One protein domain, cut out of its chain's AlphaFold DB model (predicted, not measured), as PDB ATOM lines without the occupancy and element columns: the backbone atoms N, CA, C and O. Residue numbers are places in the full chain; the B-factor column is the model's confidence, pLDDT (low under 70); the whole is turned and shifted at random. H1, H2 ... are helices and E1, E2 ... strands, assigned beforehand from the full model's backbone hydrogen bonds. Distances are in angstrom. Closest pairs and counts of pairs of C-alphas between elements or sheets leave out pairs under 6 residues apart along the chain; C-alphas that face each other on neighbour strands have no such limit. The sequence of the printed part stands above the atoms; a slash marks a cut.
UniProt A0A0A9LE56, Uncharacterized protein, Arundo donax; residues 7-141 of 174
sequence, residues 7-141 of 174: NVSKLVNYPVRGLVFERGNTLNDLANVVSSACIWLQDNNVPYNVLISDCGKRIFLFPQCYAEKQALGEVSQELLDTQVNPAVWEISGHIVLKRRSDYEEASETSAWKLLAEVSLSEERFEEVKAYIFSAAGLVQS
ATOM      1  N   ASN A   7      20.361  47.236 -57.796       91.50
ATOM      2  CA  ASN A   7      20.287  47.578 -56.387       91.50
ATOM      3  C   ASN A   7      21.707  47.717 -55.851       91.50
ATOM      4  O   ASN A   7      22.554  46.854 -56.094       91.50
ATOM      5  N   VAL A   8      21.947  48.786 -55.105       93.88
ATOM      6  CA  VAL A   8      23.190  48.962 -54.355       93.88
ATOM      7  C   VAL A   8      22.869  48.953 -52.874       93.88
ATOM      8  O   VAL A   8      21.955  49.664 -52.471       93.88
ATOM      9  N   SER A   9      23.634  48.194 -52.099       93.62
ATOM     10  CA  SER A   9      23.502  48.057 -50.648       93.62
ATOM     11  C   SER A   9      24.851  48.316 -49.976       93.62
ATOM     12  O   SER A   9      25.904  48.136 -50.588       93.62
ATOM     13  N   LYS A  10      24.851  48.733 -48.706       94.25
ATOM     14  CA  LYS A  10      26.080  48.878 -47.903       94.25
ATOM     15  C   LYS A  10      26.275  47.671 -46.988       94.25
ATOM     16  O   LYS A  10      25.307  47.180 -46.409       94.25
ATOM     17  N   LEU A  11      27.517  47.230 -46.804       92.44
ATOM     18  CA  LEU A  11      27.829  46.227 -45.785       92.44
ATOM     19  C   LEU A  11      27.652  46.816 -44.380       92.44
ATOM     20  O   LEU A  11      28.096  47.928 -44.093       92.44
ATOM     21  N   VAL A  12      27.019  46.042 -43.501       91.00
ATOM     22  CA  VAL A  12      26.839  46.349 -42.077       91.00
ATOM     23  C   VAL A  12      27.410  45.209 -41.243       91.00
ATOM     24  O   VAL A  12      27.452  44.071 -41.705       91.00
ATOM     25  N   ASN A  13      27.853  45.507 -40.020       90.44
ATOM     26  CA  ASN A  13      28.433  44.522 -39.095       90.44
ATOM     27  C   ASN A  13      29.640  43.751 -39.666       90.44
ATOM     28  O   ASN A  13      29.902  42.617 -39.276       90.44
ATOM     29  N   TYR A  14      30.387  44.378 -40.578       93.38
ATOM     30  CA  TYR A  14      31.615  43.845 -41.157       93.38
ATOM     31  C   TYR A  14      32.745  44.878 -41.006       93.38
ATOM     32  O   TYR A  14      32.474  46.073 -41.152       93.38
ATOM     33  N   PRO A  15      33.992  44.470 -40.692       92.62
ATOM     34  CA  PRO A  15      35.091  45.404 -40.431       92.62
ATOM     35  C   PRO A  15      35.522  46.216 -41.655       92.62
ATOM     36  O   PRO A  15      36.073  47.300 -41.487       92.62
ATOM     37  N   VAL A  16      35.272  45.713 -42.868       95.12
ATOM     38  CA  VAL A  16      35.580  46.433 -44.108       95.12
ATOM     39  C   VAL A  16      34.326  47.082 -44.662       95.12
ATOM     40  O   VAL A  16      33.341  46.410 -44.973       95.12
ATOM     41  N   ARG A  17      34.367  48.405 -44.821       95.81
ATOM     42  CA  ARG A  17      33.285  49.145 -45.467       95.81
ATOM     43  C   ARG A  17      33.267  48.831 -46.957       95.81
ATOM     44  O   ARG A  17      34.278  48.944 -47.644       95.81
ATOM     45  N   GLY A  18      32.104  48.435 -47.455       95.50
ATOM     46  CA  GLY A  18      31.941  48.034 -48.844       95.50
ATOM     47  C   GLY A  18      30.521  48.238 -49.341       95.50
ATOM     48  O   GLY A  18      29.576  48.387 -48.560       95.50
ATOM     49  N   LEU A  19      30.402  48.250 -50.661       97.25
ATOM     50  CA  LEU A  19      29.148  48.314 -51.393       97.25
ATOM     51  C   LEU A  19      28.893  46.970 -52.066       97.25
ATOM     52  O   LEU A  19      29.827  46.321 -52.535       97.25
ATOM     53  N   VAL A  20      27.631  46.571 -52.134       97.06
ATOM     54  CA  VAL A  20      27.176  45.374 -52.838       97.06
ATOM     55  C   VAL A  20      26.263  45.825 -53.963       97.06
ATOM     56  O   VAL A  20      25.279  46.512 -53.718       97.06
ATOM     57  N   PHE A  21      26.609  45.461 -55.189       96.19
ATOM     58  CA  PHE A  21      25.831  45.720 -56.389       96.19
ATOM     59  C   PHE A  21      25.199  44.409 -56.833       96.19
ATOM     60  O   PHE A  21      25.894  43.409 -57.041       96.19
ATOM     61  N   GLU A  22      23.883  44.415 -56.981       93.94
ATOM     62  CA  GLU A  22      23.112  43.244 -57.373       93.94
ATOM     63  C   GLU A  22      22.031  43.618 -58.376       93.94
ATOM     64  O   GLU A  22      21.620  44.777 -58.480       93.94
ATOM     65  N   ARG A  23      21.497  42.601 -59.059       85.75
ATOM     66  CA  ARG A  23      20.397  42.752 -60.024       85.75
ATOM     67  C   ARG A  23      20.807  43.652 -61.204       85.75
ATOM     68  O   ARG A  23      21.979  43.746 -61.539       85.75
ATOM     69  N   GLY A  24      19.825  44.222 -61.892       83.19
ATOM     70  CA  GLY A  24      19.942  44.823 -63.217       83.19
ATOM     71  C   GLY A  24      18.880  44.239 -64.147       83.19
ATOM     72  O   GLY A  24      18.529  43.062 -64.023       83.19
ATOM     73  N   ASN A  25      18.353  45.032 -65.082       84.94
ATOM     74  CA  ASN A  25      17.477  44.485 -66.130       84.94
ATOM     75  C   ASN A  25      18.257  43.521 -67.038       84.94
ATOM     76  O   ASN A  25      17.707  42.558 -67.571       84.94
ATOM     77  N   THR A  26      19.554  43.780 -67.185       89.50
ATOM     78  CA  THR A  26      20.542  42.977 -67.896       89.50
ATOM     79  C   THR A  26      21.847  42.914 -67.099       89.50
ATOM     80  O   THR A  26      22.113  43.757 -66.243       89.50
ATOM     81  N   LEU A  27      22.715  41.946 -67.415       89.25
ATOM     82  CA  LEU A  27      24.070  41.898 -66.847       89.25
ATOM     83  C   LEU A  27      24.899  43.139 -67.228       89.25
ATOM     84  O   LEU A  27      25.741  43.580 -66.449       89.25
ATOM     85  N   ASN A  28      24.630  43.730 -68.397       91.50
ATOM     86  CA  ASN A  28      25.283  44.963 -68.833       91.50
ATOM     87  C   ASN A  28      24.936  46.145 -67.928       91.50
ATOM     88  O   ASN A  28      25.802  46.978 -67.690       91.50
ATOM     89  N   ASP A  29      23.715  46.220 -67.395       91.75
ATOM     90  CA  ASP A  29      23.346  47.286 -66.458       91.75
ATOM     91  C   ASP A  29      24.220  47.226 -65.200       91.75
ATOM     92  O   ASP A  29      24.808  48.233 -64.803       91.75
ATOM     93  N   LEU A  30      24.384  46.026 -64.631       93.56
ATOM     94  CA  LEU A  30      25.248  45.797 -63.475       93.56
ATOM     95  C   LEU A  30      26.714  46.132 -63.788       93.56
ATOM     96  O   LEU A  30      27.360  46.862 -63.037       93.56
ATOM     97  N   ALA A  31      27.226  45.651 -64.925       93.88
ATOM     98  CA  ALA A  31      28.596  45.911 -65.358       93.88
ATOM     99  C   ALA A  31      28.863  47.407 -65.596       93.88
ATOM    100  O   ALA A  31      29.913  47.913 -65.203       93.88
ATOM    101  N   ASN A  32      27.918  48.137 -66.192       94.00
ATOM    102  CA  ASN A  32      28.041  49.572 -66.457       94.00
ATOM    103  C   ASN A  32      28.064  50.393 -65.161       94.00
ATOM    104  O   ASN A  32      28.896  51.287 -65.010       94.00
ATOM    105  N   VAL A  33      27.189  50.072 -64.203       94.50
ATOM    106  CA  VAL A  33      27.146  50.755 -62.899       94.50
ATOM    107  C   VAL A  33      28.441  50.507 -62.120       94.50
ATOM    108  O   VAL A  33      29.072  51.456 -61.652       94.50
ATOM    109  N   VAL A  34      28.887  49.251 -62.031       96.31
ATOM    110  CA  VAL A  34      30.117  48.887 -61.307       96.31
ATOM    111  C   VAL A  34      31.362  49.462 -61.979       96.31
ATOM    112  O   VAL A  34      32.243  49.977 -61.293       96.31
ATOM    113  N   SER A  35      31.455  49.412 -63.310       96.81
ATOM    114  CA  SER A  35      32.605  49.980 -64.027       96.81
ATOM    115  C   SER A  35      32.685  51.495 -63.866       96.81
ATOM    116  O   SER A  35      33.774  52.000 -63.620       96.81
ATOM    117  N   SER A  36      31.558  52.211 -63.892       96.75
ATOM    118  CA  SER A  36      31.527  53.660 -63.635       96.75
ATOM    119  C   SER A  36      32.056  54.000 -62.235       96.75
ATOM    120  O   SER A  36      32.859  54.920 -62.080       96.75
ATOM    121  N   ALA A  37      31.678  53.207 -61.224       96.56
ATOM    122  CA  ALA A  37      32.217  53.324 -59.869       96.56
ATOM    123  C   ALA A  37      33.738  53.088 -59.821       96.56
ATOM    124  O   ALA A  37      34.473  53.873 -59.222       96.56
ATOM    125  N   CYS A  38      34.216  52.022 -60.470       98.06
ATOM    126  CA  CYS A  38      35.634  51.657 -60.493       98.06
ATOM    127  C   CYS A  38      36.491  52.678 -61.251       98.06
ATOM    128  O   CYS A  38      37.590  52.992 -60.805       98.06
ATOM    129  N   ILE A  39      35.989  53.223 -62.366       97.88
ATOM    130  CA  ILE A  39      36.660  54.283 -63.132       97.88
ATOM    131  C   ILE A  39      36.846  55.514 -62.249       97.88
ATOM    132  O   ILE A  39      37.956  56.023 -62.151       97.88
ATOM    133  N   TRP A  40      35.800  55.947 -61.537       97.81
ATOM    134  CA  TRP A  40      35.925  57.092 -60.635       97.81
ATOM    135  C   TRP A  40      36.956  56.843 -59.526       97.81
ATOM    136  O   TRP A  40      37.801  57.699 -59.274       97.81
ATOM    137  N   LEU A  41      36.924  55.666 -58.889       97.81
ATOM    138  CA  LEU A  41      37.902  55.290 -57.861       97.81
ATOM    139  C   LEU A  41      39.336  55.306 -58.409       97.81
ATOM    140  O   LEU A  41      40.231  55.866 -57.775       97.81
ATOM    141  N   GLN A  42      39.535  54.745 -59.603       97.12
ATOM    142  CA  GLN A  42      40.819  54.708 -60.295       97.12
ATOM    143  C   GLN A  42      41.333  56.119 -60.614       97.12
ATOM    144  O   GLN A  42      42.467  56.445 -60.269       97.12
ATOM    145  N   ASP A  43      40.502  56.962 -61.230       97.75
ATOM    146  CA  ASP A  43      40.867  58.319 -61.654       97.75
ATOM    147  C   ASP A  43      41.188  59.238 -60.466       97.75
ATOM    148  O   ASP A  43      41.958  60.190 -60.595       97.75
ATOM    149  N   ASN A  44      40.630  58.937 -59.289       96.62
ATOM    150  CA  ASN A  44      40.844  59.691 -58.053       96.62
ATOM    151  C   ASN A  44      41.846  59.021 -57.100       96.62
ATOM    152  O   ASN A  44      41.953  59.433 -55.946       96.62
ATOM    153  N   ASN A  45      42.598  58.020 -57.573       95.19
ATOM    154  CA  ASN A  45      43.616  57.295 -56.805       95.19
ATOM    155  C   ASN A  45      43.109  56.733 -55.467       95.19
ATOM    156  O   ASN A  45      43.855  56.688 -54.491       95.19
ATOM    157  N   VAL A  46      41.850  56.298 -55.404       95.69
ATOM    158  CA  VAL A  46      41.313  55.602 -54.234       95.69
ATOM    159  C   VAL A  46      41.538  54.108 -54.446       95.69
ATOM    160  O   VAL A  46      40.916  53.550 -55.348       95.69
ATOM    161  N   PRO A  47      42.400  53.427 -53.667       95.12
ATOM    162  CA  PRO A  47      42.591  51.989 -53.809       95.12
ATOM    163  C   PRO A  47      41.283  51.235 -53.556       95.12
ATOM    164  O   PRO A  47      40.489  51.608 -52.692       95.12
ATOM    165  N   TYR A  48      41.051  50.147 -54.287       96.50
ATOM    166  CA  TYR A  48      39.845  49.345 -54.117       96.50
ATOM    167  C   TYR A  48      40.067  47.879 -54.481       96.50
ATOM    168  O   TYR A  48      40.990  47.533 -55.216       96.50
ATOM    169  N   ASN A  49      39.198  47.016 -53.959       96.44
ATOM    170  CA  ASN A  49      39.081  45.618 -54.358       96.44
ATOM    171  C   ASN A  49      37.672  45.338 -54.893       96.44
ATOM    172  O   ASN A  49      36.696  45.913 -54.409       96.44
ATOM    173  N   VAL A  50      37.571  44.421 -55.857       97.19
ATOM    174  CA  VAL A  50      36.296  43.947 -56.413       97.19
ATOM    175  C   VAL A  50      36.205  42.437 -56.252       97.19
ATOM    176  O   VAL A  50      37.071  41.714 -56.744       97.19
ATOM    177  N   LEU A  51      35.146  41.956 -55.601       96.94
ATOM    178  CA  LEU A  51      34.811  40.535 -55.534       96.94
ATOM    179  C   LEU A  51      33.545  40.276 -56.344       96.94
ATOM    180  O   LEU A  51      32.492  40.834 -56.050       96.94
ATOM    181  N   ILE A  52      33.637  39.392 -57.330       96.00
ATOM    182  CA  ILE A  52      32.501  38.979 -58.153       96.00
ATOM    183  C   ILE A  52      32.072  37.583 -57.707       96.00
ATOM    184  O   ILE A  52      32.885  36.659 -57.685       96.00
ATOM    185  N   SER A  53      30.799  37.423 -57.362       94.19
ATOM    186  CA  SER A  53      30.223  36.149 -56.941       94.19
ATOM    187  C   SER A  53      28.879  35.886 -57.625       94.19
ATOM    188  O   SER A  53      28.431  36.657 -58.478       94.19
ATOM    189  N   ASP A  54      28.277  34.733 -57.321       92.69
ATOM    190  CA  ASP A  54      26.984  34.302 -57.871       92.69
ATOM    191  C   ASP A  54      26.904  34.414 -59.407       92.69
ATOM    192  O   ASP A  54      26.015  35.045 -59.979       92.69
ATOM    193  N   CYS A  55      27.904  33.852 -60.097       89.56
ATOM    194  CA  CYS A  55      28.009  33.882 -61.561       89.56
ATOM    195  C   CYS A  55      27.933  35.302 -62.164       89.56
ATOM    196  O   CYS A  55      27.397  35.482 -63.257       89.56
ATOM    197  N   GLY A  56      28.447  36.310 -61.451       89.94
ATOM    198  CA  GLY A  56      28.462  37.702 -61.905       89.94
ATOM    199  C   GLY A  56      27.241  38.524 -61.502       89.94
ATOM    200  O   GLY A  56      27.176  39.694 -61.860       89.94
ATOM    201  N   LYS A  57      26.280  37.948 -60.769       90.88
ATOM    202  CA  LYS A  57      25.045  38.640 -60.356       90.88
ATOM    203  C   LYS A  57      25.199  39.477 -59.093       90.88
ATOM    204  O   LYS A  57      24.342  40.318 -58.824       90.88
ATOM    205  N   ARG A  58      26.260  39.230 -58.325       95.19
ATOM    206  CA  ARG A  58      26.581  39.944 -57.092       95.19
ATOM    207  C   ARG A  58      28.026  40.408 -57.139       95.19
ATOM    208  O   ARG A  58      28.937  39.604 -57.342       95.19
ATOM    209  N   ILE A  59      28.229  41.704 -56.952       97.50
ATOM    210  CA  ILE A  59      29.551  42.319 -57.001       97.50
ATOM    211  C   ILE A  59      29.760  43.140 -55.738       97.50
ATOM    212  O   ILE A  59      28.987  44.043 -55.442       97.50
ATOM    213  N   PHE A  60      30.825  42.841 -55.006       97.75
ATOM    214  CA  PHE A  60      31.255  43.622 -53.859       97.75
ATOM    215  C   PHE A  60      32.379  44.557 -54.279       97.75
ATOM    216  O   PHE A  60      33.336  44.133 -54.928       97.75
ATOM    217  N   LEU A  61      32.272  45.815 -53.873       97.81
ATOM    218  CA  LEU A  61      33.277  46.847 -54.072       97.81
ATOM    219  C   LEU A  61      33.752  47.334 -52.706       97.81
ATOM    220  O   LEU A  61      32.954  47.821 -51.904       97.81
ATOM    221  N   PHE A  62      35.053  47.229 -52.462       97.31
ATOM    222  CA  PHE A  62      35.689  47.599 -51.201       97.31
ATOM    223  C   PHE A  62      36.719  48.705 -51.441       97.31
ATOM    224  O   PHE A  62      37.870  48.392 -51.760       97.31
ATOM    225  N   PRO A  63      36.345  49.990 -51.319       96.56
ATOM    226  CA  PRO A  63      37.321  51.066 -51.205       96.56
ATOM    227  C   PRO A  63      38.202  50.842 -49.966       96.56
ATOM    228  O   PRO A  63      37.692  50.519 -48.893       96.56
ATOM    229  N   GLN A  64      39.517  50.995 -50.103       94.44
ATOM    230  CA  GLN A  64      40.489  50.658 -49.059       94.44
ATOM    231  C   GLN A  64      41.644  51.660 -48.996       94.44
ATOM    232  O   GLN A  64      41.927  52.350 -49.971       94.44
ATOM    233  N   CYS A  65      42.319  51.734 -47.849       94.06
ATOM    234  CA  CYS A  65      43.433  52.662 -47.608       94.06
ATOM    235  C   CYS A  65      44.706  51.979 -47.097       94.06
ATOM    236  O   CYS A  65      45.619  52.656 -46.626       94.06
ATOM    237  N   TYR A  66      44.816  50.649 -47.192       92.50
ATOM    238  CA  TYR A  66      45.935  49.927 -46.581       92.50
ATOM    239  C   TYR A  66      47.294  50.344 -47.153       92.50
ATOM    240  O   TYR A  66      48.225  50.618 -46.401       92.50
ATOM    241  N   ALA A  67      47.409  50.447 -48.481       88.31
ATOM    242  CA  ALA A  67      48.658  50.848 -49.134       88.31
ATOM    243  C   ALA A  67      49.089  52.282 -48.762       88.31
ATOM    244  O   ALA A  67      50.274  52.541 -48.567       88.31
ATOM    245  N   GLU A  68      48.126  53.198 -48.630       90.50
ATOM    246  CA  GLU A  68      48.363  54.581 -48.205       90.50
ATOM    247  C   GLU A  68      48.838  54.627 -46.750       90.50
ATOM    248  O   GLU A  68      49.914  55.154 -46.467       90.50
ATOM    249  N   LYS A  69      48.102  53.980 -45.841       92.00
ATOM    250  CA  LYS A  69      48.483  53.864 -44.429       92.00
ATOM    251  C   LYS A  69      49.856  53.230 -44.250       92.00
ATOM    252  O   LYS A  69      50.642  53.670 -43.413       92.00
ATOM    253  N   GLN A  70      50.171  52.203 -45.037       91.00
ATOM    254  CA  GLN A  70      51.475  51.551 -44.983       91.00
ATOM    255  C   GLN A  70      52.592  52.511 -45.410       91.00
ATOM    256  O   GLN A  70      53.633  52.554 -44.755       91.00
ATOM    257  N   ALA A  71      52.376  53.314 -46.455       90.25
ATOM    258  CA  ALA A  71      53.337  54.323 -46.899       90.25
ATOM    259  C   ALA A  71      53.530  55.457 -45.874       90.25
ATOM    260  O   ALA A  71      54.632  55.992 -45.755       90.25
ATOM    261  N   LEU A  72      52.480  55.794 -45.119       92.94
ATOM    262  CA  LEU A  72      52.514  56.788 -44.042       92.94
ATOM    263  C   LEU A  72      53.059  56.237 -42.711       92.94
ATOM    264  O   LEU A  72      53.301  57.006 -41.784       92.94
ATOM    265  N   GLY A  73      53.293  54.923 -42.609       92.88
ATOM    266  CA  GLY A  73      53.748  54.278 -41.373       92.88
ATOM    267  C   GLY A  73      52.668  54.187 -40.290       92.88
ATOM    268  O   GLY A  73      52.989  54.068 -39.111       92.88
ATOM    269  N   GLU A  74      51.396  54.254 -40.681       92.44
ATOM    270  CA  GLU A  74      50.241  54.220 -39.774       92.44
ATOM    271  C   GLU A  74      49.786  52.788 -39.450       92.44
ATOM    272  O   GLU A  74      49.048  52.571 -38.491       92.44
ATOM    273  N   VAL A  75      50.248  51.798 -40.220       91.06
ATOM    274  CA  VAL A  75      49.963  50.379 -39.968       91.06
ATOM    275  C   VAL A  75      50.791  49.889 -38.781       91.06
ATOM    276  O   VAL A  75      52.008  50.073 -38.734       91.06
ATOM    277  N   SER A  76      50.137  49.220 -37.829       89.38
ATOM    278  CA  SER A  76      50.801  48.700 -36.633       89.38
ATOM    279  C   SER A  76      51.894  47.674 -36.965       89.38
ATOM    280  O   SER A  76      51.765  46.868 -37.889       89.38
ATOM    281  N   GLN A  77      52.962  47.656 -36.160       89.38
ATOM    282  CA  GLN A  77      54.054  46.691 -36.329       89.38
ATOM    283  C   GLN A  77      53.559  45.241 -36.222       89.38
ATOM    284  O   GLN A  77      53.991  44.392 -36.992       89.38
ATOM    285  N   GLU A  78      52.601  44.982 -35.327       87.12
ATOM    286  CA  GLU A  78      51.950  43.676 -35.174       87.12
ATOM    287  C   GLU A  78      51.376  43.173 -36.507       87.12
ATOM    288  O   GLU A  78      51.618  42.026 -36.882       87.12
ATOM    289  N   LEU A  79      50.680  44.036 -37.259       86.81
ATOM    290  CA  LEU A  79      50.117  43.688 -38.564       86.81
ATOM    291  C   LEU A  79      51.189  43.561 -39.648       86.81
ATOM    292  O   LEU A  79      51.123  42.628 -40.448       86.81
ATOM    293  N   LEU A  80      52.195  44.439 -39.668       89.25
ATOM    294  CA  LEU A  80      53.317  44.335 -40.612       89.25
ATOM    295  C   LEU A  80      54.078  43.009 -40.446       89.25
ATOM    296  O   LEU A  80      54.456  42.378 -41.438       89.25
ATOM    297  N   ASP A  81      54.238  42.546 -39.207       89.81
ATOM    298  CA  ASP A  81      54.943  41.309 -38.872       89.81
ATOM    299  C   ASP A  81      54.206  40.042 -39.338       89.81
ATOM    300  O   ASP A  81      54.853  39.012 -39.557       89.81
ATOM    301  N   THR A  82      52.880  40.102 -39.536       86.75
ATOM    302  CA  THR A  82      52.105  38.999 -40.150       86.75
ATOM    303  C   THR A  82      52.512  38.752 -41.602       86.75
ATOM    304  O   THR A  82      52.299  37.664 -42.143       86.75
ATOM    305  N   GLN A  83      53.099  39.766 -42.252       85.38
ATOM    306  CA  GLN A  83      53.449  39.780 -43.671       85.38
ATOM    307  C   GLN A  83      52.247  39.554 -44.601       85.38
ATOM    308  O   GLN A  83      52.427  39.213 -45.776       85.38
ATOM    309  N   VAL A  84      51.021  39.701 -44.100       84.44
ATOM    310  CA  VAL A  84      49.801  39.603 -44.896       84.44
ATOM    311  C   VAL A  84      49.557  40.954 -45.555       84.44
ATOM    312  O   VAL A  84      49.490  41.975 -44.880       84.44
ATOM    313  N   ASN A  85      49.433  40.955 -46.882       84.31
ATOM    314  CA  ASN A  85      48.902  42.099 -47.611       84.31
ATOM    315  C   ASN A  85      47.420  41.803 -47.877       84.31
ATOM    316  O   ASN A  85      47.151  40.915 -48.688       84.31
ATOM    317  N   PRO A  86      46.485  42.459 -47.178       84.50
ATOM    318  CA  PRO A  86      45.072  42.136 -47.259       84.50
ATOM    319  C   PRO A  86      44.505  42.533 -48.624       84.50
ATOM    320  O   PRO A  86      44.225  43.698 -48.911       84.50
ATOM    321  N   ALA A  87      44.354  41.530 -49.481       90.06
ATOM    322  CA  ALA A  87      43.746  41.635 -50.791       90.06
ATOM    323  C   ALA A  87      42.262  41.248 -50.711       90.06
ATOM    324  O   ALA A  87      41.698  41.014 -49.640       90.06
ATOM    325  N   VAL A  88      41.606  41.169 -51.872       93.75
ATOM    326  CA  VAL A  88      40.184  40.812 -51.970       93.75
ATOM    327  C   VAL A  88      39.825  39.509 -51.241       93.75
ATOM    328  O   VAL A  88      38.735  39.418 -50.684       93.75
ATOM    329  N   TRP A  89      40.727  38.522 -51.188       91.06
ATOM    330  CA  TRP A  89      40.483  37.257 -50.490       91.06
ATOM    331  C   TRP A  89      40.380  37.458 -48.980       91.06
ATOM    332  O   TRP A  89      39.355  37.096 -48.399       91.06
ATOM    333  N   GLU A  90      41.367  38.107 -48.361       93.25
ATOM    334  CA  GLU A  90      41.346  38.394 -46.924       93.25
ATOM    335  C   GLU A  90      40.149  39.276 -46.569       93.25
ATOM    336  O   GLU A  90      39.381  38.930 -45.672       93.25
ATOM    337  N   ILE A  91      39.918  40.337 -47.348       92.62
ATOM    338  CA  ILE A  91      38.783  41.262 -47.190       92.62
ATOM    339  C   ILE A  91      37.427  40.566 -47.344       92.62
ATOM    340  O   ILE A  91      36.432  41.049 -46.819       92.62
ATOM    341  N   SER A  92      37.367  39.435 -48.046       90.88
ATOM    342  CA  SER A  92      36.146  38.635 -48.191       90.88
ATOM    343  C   SER A  92      35.953  37.588 -47.087       90.88
ATOM    344  O   SER A  92      34.955  36.870 -47.089       90.88
ATOM    345  N   GLY A  93      36.888  37.498 -46.134       89.25
ATOM    346  CA  GLY A  93      36.865  36.555 -45.015       89.25
ATOM    347  C   GLY A  93      37.747  35.317 -45.200       89.25
ATOM    348  O   GLY A  93      37.778  34.463 -44.314       89.25
ATOM    349  N   HIS A  94      38.493  35.204 -46.303       91.62
ATOM    350  CA  HIS A  94      39.493  34.148 -46.480       91.62
ATOM    351  C   HIS A  94      40.851  34.598 -45.926       91.62
ATOM    352  O   HIS A  94      41.672  35.161 -46.646       91.62
ATOM    353  N   ILE A  95      41.082  34.373 -44.631       90.94
ATOM    354  CA  ILE A  95      42.280  34.867 -43.939       90.94
ATOM    355  C   ILE A  95      43.480  33.945 -44.182       90.94
ATOM    356  O   ILE A  95      43.519  32.811 -43.701       90.94
ATOM    357  N   VAL A  96      44.487  34.453 -44.894       90.12
ATOM    358  CA  VAL A  96      45.772  33.769 -45.091       90.12
ATOM    359  C   VAL A  96      46.708  34.077 -43.924       90.12
ATOM    360  O   VAL A  96      47.008  35.235 -43.651       90.12
ATOM    361  N   LEU A  97      47.219  33.038 -43.261       91.38
ATOM    362  CA  LEU A  97      48.146  33.155 -42.132       91.38
ATOM    363  C   LEU A  97      49.497  32.553 -42.522       91.38
ATOM    364  O   LEU A  97      49.582  31.383 -42.893       91.38
ATOM    365  N   LYS A  98      50.555  33.368 -42.476       91.06
ATOM    366  CA  LYS A  98      51.890  32.968 -42.956       91.06
ATOM    367  C   LYS A  98      52.755  32.333 -41.875       91.06
ATOM    368  O   LYS A  98      53.582  31.475 -42.183       91.06
ATOM    369  N   ARG A  99      52.590  32.748 -40.618       92.38
ATOM    370  CA  ARG A  99      53.356  32.221 -39.485       92.38
ATOM    371  C   ARG A  99      52.514  31.224 -38.709       92.38
ATOM    372  O   ARG A  99      51.304  31.369 -38.575       92.38
ATOM    373  N   ARG A 100      53.187  30.225 -38.143       93.62
ATOM    374  CA  ARG A 100      52.546  29.217 -37.297       93.62
ATOM    375  C   ARG A 100      51.889  29.831 -36.057       93.62
ATOM    376  O   ARG A 100      50.789  29.422 -35.722       93.62
ATOM    377  N   SER A 101      52.536  30.811 -35.425       92.69
ATOM    378  CA  SER A 101      51.983  31.522 -34.264       92.69
ATOM    379  C   SER A 101      50.664  32.213 -34.605       92.69
ATOM    380  O   SER A 101      49.688  32.031 -33.893       92.69
ATOM    381  N   ASP A 102      50.605  32.909 -35.747       91.88
ATOM    382  CA  ASP A 102      49.389  33.603 -36.189       91.88
ATOM    383  C   ASP A 102      48.242  32.614 -36.426       91.88
ATOM    384  O   ASP A 102      47.091  32.933 -36.157       91.88
ATOM    385  N   TYR A 103      48.556  31.404 -36.908       93.31
ATOM    386  CA  TYR A 103      47.590  30.315 -37.060       93.31
ATOM    387  C   TYR A 103      47.118  29.743 -35.719       93.31
ATOM    388  O   TYR A 103      45.928  29.506 -35.538       93.31
ATOM    389  N   GLU A 104      48.035  29.507 -34.780       95.81
ATOM    390  CA  GLU A 104      47.714  28.940 -33.464       95.81
ATOM    391  C   GLU A 104      46.937  29.927 -32.574       95.81
ATOM    392  O   GLU A 104      46.094  29.503 -31.786       95.81
ATOM    393  N   GLU A 105      47.175  31.230 -32.731       91.81
ATOM    394  CA  GLU A 105      46.527  32.315 -31.979       91.81
ATOM    395  C   GLU A 105      45.348  32.955 -32.737       91.81
ATOM    396  O   GLU A 105      44.732  33.915 -32.256       91.81
ATOM    397  N   ALA A 106      45.017  32.426 -33.921       92.62
ATOM    398  CA  ALA A 106      43.970  32.951 -34.780       92.62
ATOM    399  C   ALA A 106      42.634  33.039 -34.034       92.62
ATOM    400  O   ALA A 106      42.109  32.065 -33.491       92.62
ATOM    401  N   SER A 107      42.053  34.230 -34.052       93.56
ATOM    402  CA  SER A 107      40.761  34.519 -33.439       93.56
ATOM    403  C   SER A 107      39.957  35.483 -34.297       93.56
ATOM    404  O   SER A 107      40.518  36.270 -35.065       93.56
ATOM    405  N   GLU A 108      38.640  35.482 -34.113       93.12
ATOM    406  CA  GLU A 108      37.743  36.461 -34.730       93.12
ATOM    407  C   GLU A 108      38.219  37.895 -34.466       93.12
ATOM    408  O   GLU A 108      38.342  38.684 -35.396       93.12
ATOM    409  N   THR A 109      38.614  38.200 -33.226       92.62
ATOM    410  CA  THR A 109      39.168  39.502 -32.833       92.62
ATOM    411  C   THR A 109      40.405  39.883 -33.644       92.62
ATOM    412  O   THR A 109      40.521  41.025 -34.084       92.62
ATOM    413  N   SER A 110      41.342  38.949 -33.848       89.50
ATOM    414  CA  SER A 110      42.553  39.210 -34.639       89.50
ATOM    415  C   SER A 110      42.235  39.465 -36.117       89.50
ATOM    416  O   SER A 110      42.760  40.413 -36.698       89.50
ATOM    417  N   ALA A 111      41.303  38.699 -36.697       91.25
ATOM    418  CA  ALA A 111      40.838  38.916 -38.062       91.25
ATOM    419  C   ALA A 111      40.117  40.268 -38.193       91.25
ATOM    420  O   ALA A 111      40.395  41.025 -39.118       91.25
ATOM    421  N   TRP A 112      39.257  40.622 -37.234       92.50
ATOM    422  CA  TRP A 112      38.545  41.902 -37.222       92.50
ATOM    423  C   TRP A 112      39.498  43.092 -37.201       92.50
ATOM    424  O   TRP A 112      39.293  44.053 -37.939       92.50
ATOM    425  N   LYS A 113      40.553  43.018 -36.381       90.25
ATOM    426  CA  LYS A 113      41.594  44.049 -36.314       90.25
ATOM    427  C   LYS A 113      42.334  44.193 -37.643       90.25
ATOM    428  O   LYS A 113      42.453  45.310 -38.133       90.25
ATOM    429  N   LEU A 114      42.782  43.080 -38.234       89.50
ATOM    430  CA  LEU A 114      43.452  43.080 -39.539       89.50
ATOM    431  C   LEU A 114      42.579  43.750 -40.604       89.50
ATOM    432  O   LEU A 114      43.043  44.620 -41.329       89.50
ATOM    433  N   LEU A 115      41.308  43.358 -40.679       92.56
ATOM    434  CA  LEU A 115      40.380  43.851 -41.688       92.56
ATOM    435  C   LEU A 115      40.007  45.324 -41.483       92.56
ATOM    436  O   LEU A 115      39.939  46.079 -42.452       92.56
ATOM    437  N   ALA A 116      39.810  45.755 -40.236       92.06
ATOM    438  CA  ALA A 116      39.486  47.144 -39.922       92.06
ATOM    439  C   ALA A 116      40.609  48.110 -40.336       92.06
ATOM    440  O   ALA A 116      40.326  49.239 -40.731       92.06
ATOM    441  N   GLU A 117      41.870  47.663 -40.313       90.94
ATOM    442  CA  GLU A 117      43.011  48.484 -40.729       90.94
ATOM    443  C   GLU A 117      42.952  48.866 -42.216       90.94
ATOM    444  O   GLU A 117      43.392  49.945 -42.611       90.94
ATOM    445  N   VAL A 118      42.363  47.997 -43.034       91.50
ATOM    446  CA  VAL A 118      42.244  48.149 -44.492       91.50
ATOM    447  C   VAL A 118      41.115  49.089 -44.880       91.50
ATOM    448  O   VAL A 118      41.152  49.715 -45.942       91.50
ATOM    449  N   SER A 119      40.093  49.162 -44.030       94.75
ATOM    450  CA  SER A 119      38.888  49.929 -44.291       94.75
ATOM    451  C   SER A 119      39.152  51.430 -44.254       94.75
ATOM    452  O   SER A 119      39.873  51.937 -43.395       94.75
ATOM    453  N   LEU A 120      38.451  52.159 -45.122       96.38
ATOM    454  CA  LEU A 120      38.301  53.602 -44.967       96.38
ATOM    455  C   LEU A 120      37.634  53.941 -43.627       96.38
ATOM    456  O   LEU A 120      36.822  53.168 -43.098       96.38
ATOM    457  N   SER A 121      37.930  55.143 -43.125       95.50
ATOM    458  CA  SER A 121      37.134  55.758 -42.063       95.50
ATOM    459  C   SER A 121      35.682  55.931 -42.521       95.50
ATOM    460  O   SER A 121      35.374  55.904 -43.712       95.50
ATOM    461  N   GLU A 122      34.764  56.094 -41.570       94.94
ATOM    462  CA  GLU A 122      33.346  56.283 -41.890       94.94
ATOM    463  C   GLU A 122      33.099  57.533 -42.733       94.94
ATOM    464  O   GLU A 122      32.473  57.445 -43.783       94.94
ATOM    465  N   GLU A 123      33.670  58.664 -42.321       97.19
ATOM    466  CA  GLU A 123      33.572  59.936 -43.039       97.19
ATOM    467  C   GLU A 123      34.077  59.811 -44.481       97.19
ATOM    468  O   GLU A 123      33.365  60.152 -45.426       97.19
ATOM    469  N   ARG A 124      35.273  59.233 -44.663       96.94
ATOM    470  CA  ARG A 124      35.860  59.062 -45.994       96.94
ATOM    471  C   ARG A 124      35.068  58.073 -46.846       96.94
ATOM    472  O   ARG A 124      34.952  58.265 -48.053       96.94
ATOM    473  N   PHE A 125      34.520  57.019 -46.245       97.25
ATOM    474  CA  PHE A 125      33.670  56.068 -46.959       97.25
ATOM    475  C   PHE A 125      32.371  56.717 -47.441       97.25
ATOM    476  O   PHE A 125      31.982  56.504 -48.585       97.25
ATOM    477  N   GLU A 126      31.712  57.516 -46.602       96.31
ATOM    478  CA  GLU A 126      30.483  58.226 -46.967       96.31
ATOM    479  C   GLU A 126      30.723  59.236 -48.097       96.31
ATOM    480  O   GLU A 126      29.954  59.278 -49.060       96.31
ATOM    481  N   GLU A 127      31.837  59.967 -48.038       97.06
ATOM    482  CA  GLU A 127      32.285  60.863 -49.106       97.06
ATOM    483  C   GLU A 127      32.523  60.102 -50.426       97.06
ATOM    484  O   GLU A 127      31.929  60.422 -51.458       97.06
ATOM    485  N   VAL A 128      33.352  59.051 -50.396       96.94
ATOM    486  CA  VAL A 128      33.661  58.223 -51.576       96.94
ATOM    487  C   VAL A 128      32.398  57.582 -52.150       96.94
ATOM    488  O   VAL A 128      32.211  57.566 -53.365       96.94
ATOM    489  N   LYS A 129      31.494  57.093 -51.298       95.56
ATOM    490  CA  LYS A 129      30.208  56.522 -51.710       95.56
ATOM    491  C   LYS A 129      29.353  57.549 -52.452       95.56
ATOM    492  O   LYS A 129      28.792  57.210 -53.490       95.56
ATOM    493  N   ALA A 130      29.269  58.786 -51.961       95.50
ATOM    494  CA  ALA A 130      28.514  59.847 -52.628       95.50
ATOM    495  C   ALA A 130      29.064  60.132 -54.035       95.50
ATOM    496  O   ALA A 130      28.297  60.246 -54.995       95.50
ATOM    497  N   TYR A 131      30.391  60.168 -54.185       95.75
ATOM    498  CA  TYR A 131      31.019  60.346 -55.490       95.75
ATOM    499  C   TYR A 131      30.816  59.158 -56.431       95.75
ATOM    500  O   TYR A 131      30.469  59.363 -57.593       95.75
ATOM    501  N   ILE A 132      30.961  57.927 -55.931       93.62
ATOM    502  CA  ILE A 132      30.650  56.709 -56.689       93.62
ATOM    503  C   ILE A 132      29.202  56.752 -57.186       93.62
ATOM    504  O   ILE A 132      28.938  56.443 -58.347       93.62
ATOM    505  N   PHE A 133      28.263  57.149 -56.324       93.25
ATOM    506  CA  PHE A 133      26.846  57.207 -56.674       93.25
ATOM    507  C   PHE A 133      26.592  58.243 -57.763       93.25
ATOM    508  O   PHE A 133      25.926  57.936 -58.748       93.25
ATOM    509  N   SER A 134      27.193  59.427 -57.643       92.69
ATOM    510  CA  SER A 134      27.123  60.451 -58.682       92.69
ATOM    511  C   SER A 134      27.713  59.964 -60.013       92.69
ATOM    512  O   SER A 134      27.057  60.089 -61.046       92.69
ATOM    513  N   ALA A 135      28.902  59.351 -59.994       90.81
ATOM    514  CA  ALA A 135      29.582  58.856 -61.192       90.81
ATOM    515  C   ALA A 135      28.815  57.720 -61.888       90.81
ATOM    516  O   ALA A 135      28.756  57.670 -63.114       90.81
ATOM    517  N   ALA A 136      28.187  56.833 -61.116       89.12
ATOM    518  CA  ALA A 136      27.360  55.746 -61.632       89.12
ATOM    519  C   ALA A 136      25.913  56.172 -61.957       89.12
ATOM    520  O   ALA A 136      25.101  55.341 -62.373       89.12
ATOM    521  N   GLY A 137      25.571  57.450 -61.754       86.44
ATOM    522  CA  GLY A 137      24.232  57.982 -61.994       86.44
ATOM    523  C   GLY A 137      23.157  57.410 -61.063       86.44
ATOM    524  O   GLY A 137      21.981  57.371 -61.424       86.44
ATOM    525  N   LEU A 138      23.547  56.929 -59.881       83.25
ATOM    526  CA  LEU A 138      22.663  56.405 -58.842       83.25
ATOM    527  C   LEU A 138      21.916  57.552 -58.151       83.25
ATOM    528  O   LEU A 138      22.529  58.493 -57.652       83.25
ATOM    529  N   VAL A 139      20.587  57.461 -58.109       70.62
ATOM    530  CA  VAL A 139      19.717  58.412 -57.405       70.62
ATOM    531  C   VAL A 139      19.255  57.771 -56.100       70.62
ATOM    532  O   VAL A 139      18.855  56.601 -56.077       70.62
ATOM    533  N   GLN A 140      19.306  58.534 -55.005       57.97
ATOM    534  CA  GLN A 140      18.706  58.122 -53.739       57.97
ATOM    535  C   GLN A 140      17.189  58.046 -53.910       57.97
ATOM    536  O   GLN A 140      16.554  58.998 -54.356       57.97
ATOM    537  N   SER A 141      16.600  56.894 -53.597       54.41
ATOM    538  CA  SER A 141      15.159  56.829 -53.398       54.41
ATOM    539  C   SER A 141      14.874  57.265 -51.967       54.41
ATOM    540  O   SER A 141      15.130  56.492 -51.044       54.41
TER     541      SER A 141
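This is residues 7 to 141 of the 174 residues of an uncharacterized protein of Arundo donax (UniProt A0A0A9LE56). A four-stranded antiparallel sheet with the long helix H1 packed along one face makes one half of an elongated domain, with H7 packed on H1 near that helix's far end. The other half is a looser lobe of short helices, H2 to H5, strung round H6 with few contacts between them. The printed part has 135 residues with four named strands and seven named helices, in the order E1 E2 H1 E3 E4 H2 H3 H4 H5 H6 H7. The sheet's order is E1 E2 E4 E3, and the class is mixed, helices and strands. The whole is compact, with a radius of gyration of the C-alphas of 15.9 A and spans of 49 by 32 by 22 A.

In the sheet, E1, residues 7 to 10, and E2, residues 19 to 23, form a hairpin, with N 9 and O 20 at 2.9 A. E2 is the antiparallel neighbour of E4, residues 58 to 63, with N 21 and O 59 at 2.8 A. E4 forms a hairpin with E3, residues 48 to 53, with N 60 and O 51 at 2.8 A. H1, residues 27 to 43, is on the sheet at a height of 9.7 A, over E2 and E4, and runs along the strands, at 8 degrees to E4 on the local plane; with the sheet it makes two layers, a helix on one face of a sheet. E2, H1 and E3 form a split strand-helix-strand unit, two strands that run the same way with E4 between them, and its crossover is right-handed. H7, residues 122 to 135, touches H1 with its residues 131 to 135 alone, opposite ways at a steep tilt of 58 degrees; the closest C-alphas, of Ala 37 and Ile 132, are 4.9 A apart. H7 only grazes the sheet, with its residues 124 to 133. H4, residues 88 to 91, only grazes it too; its closest C-alpha pair with E3 is Val 88 and Asn 49, 5.5 A. H6, residues 108 to 118, is close to but not clearly touching H4, with the closest C-alphas, of Ile 91 and Leu 115, at 6.3 A. The same holds for H6 with H2, residues 66 to 72, where the closest C-alphas, of Tyr 66 and Val 118, are 4.6 A apart, and with H3, residues 77 to 81, where those of Leu 79 and Leu 114 are 6.8 A apart. H5, residues 100 to 104, touches no helix. Each O i to N i+4 pair is within hydrogen-bond range in H1, H2, H3, H5 and H7, and 6 of 7 are in H6; H4 is too short for such a pair.

E1 begins at C-alpha 7 (20.287, 47.578, -56.387). H1 is 24.1 A long, H7 19.8 A, E3 16.6 A, E4 16.5 A and H6 15.9 A. H7 ends at C-alpha 135 (29.582, 58.856, -61.192).

The C-alphas of Arg 100 and Ser 141 are the two farthest apart, at 49.2 A. The printed part has no cut and no long link. Its mean pLDDT is 92.1, and residues 140 to 141 are under 70.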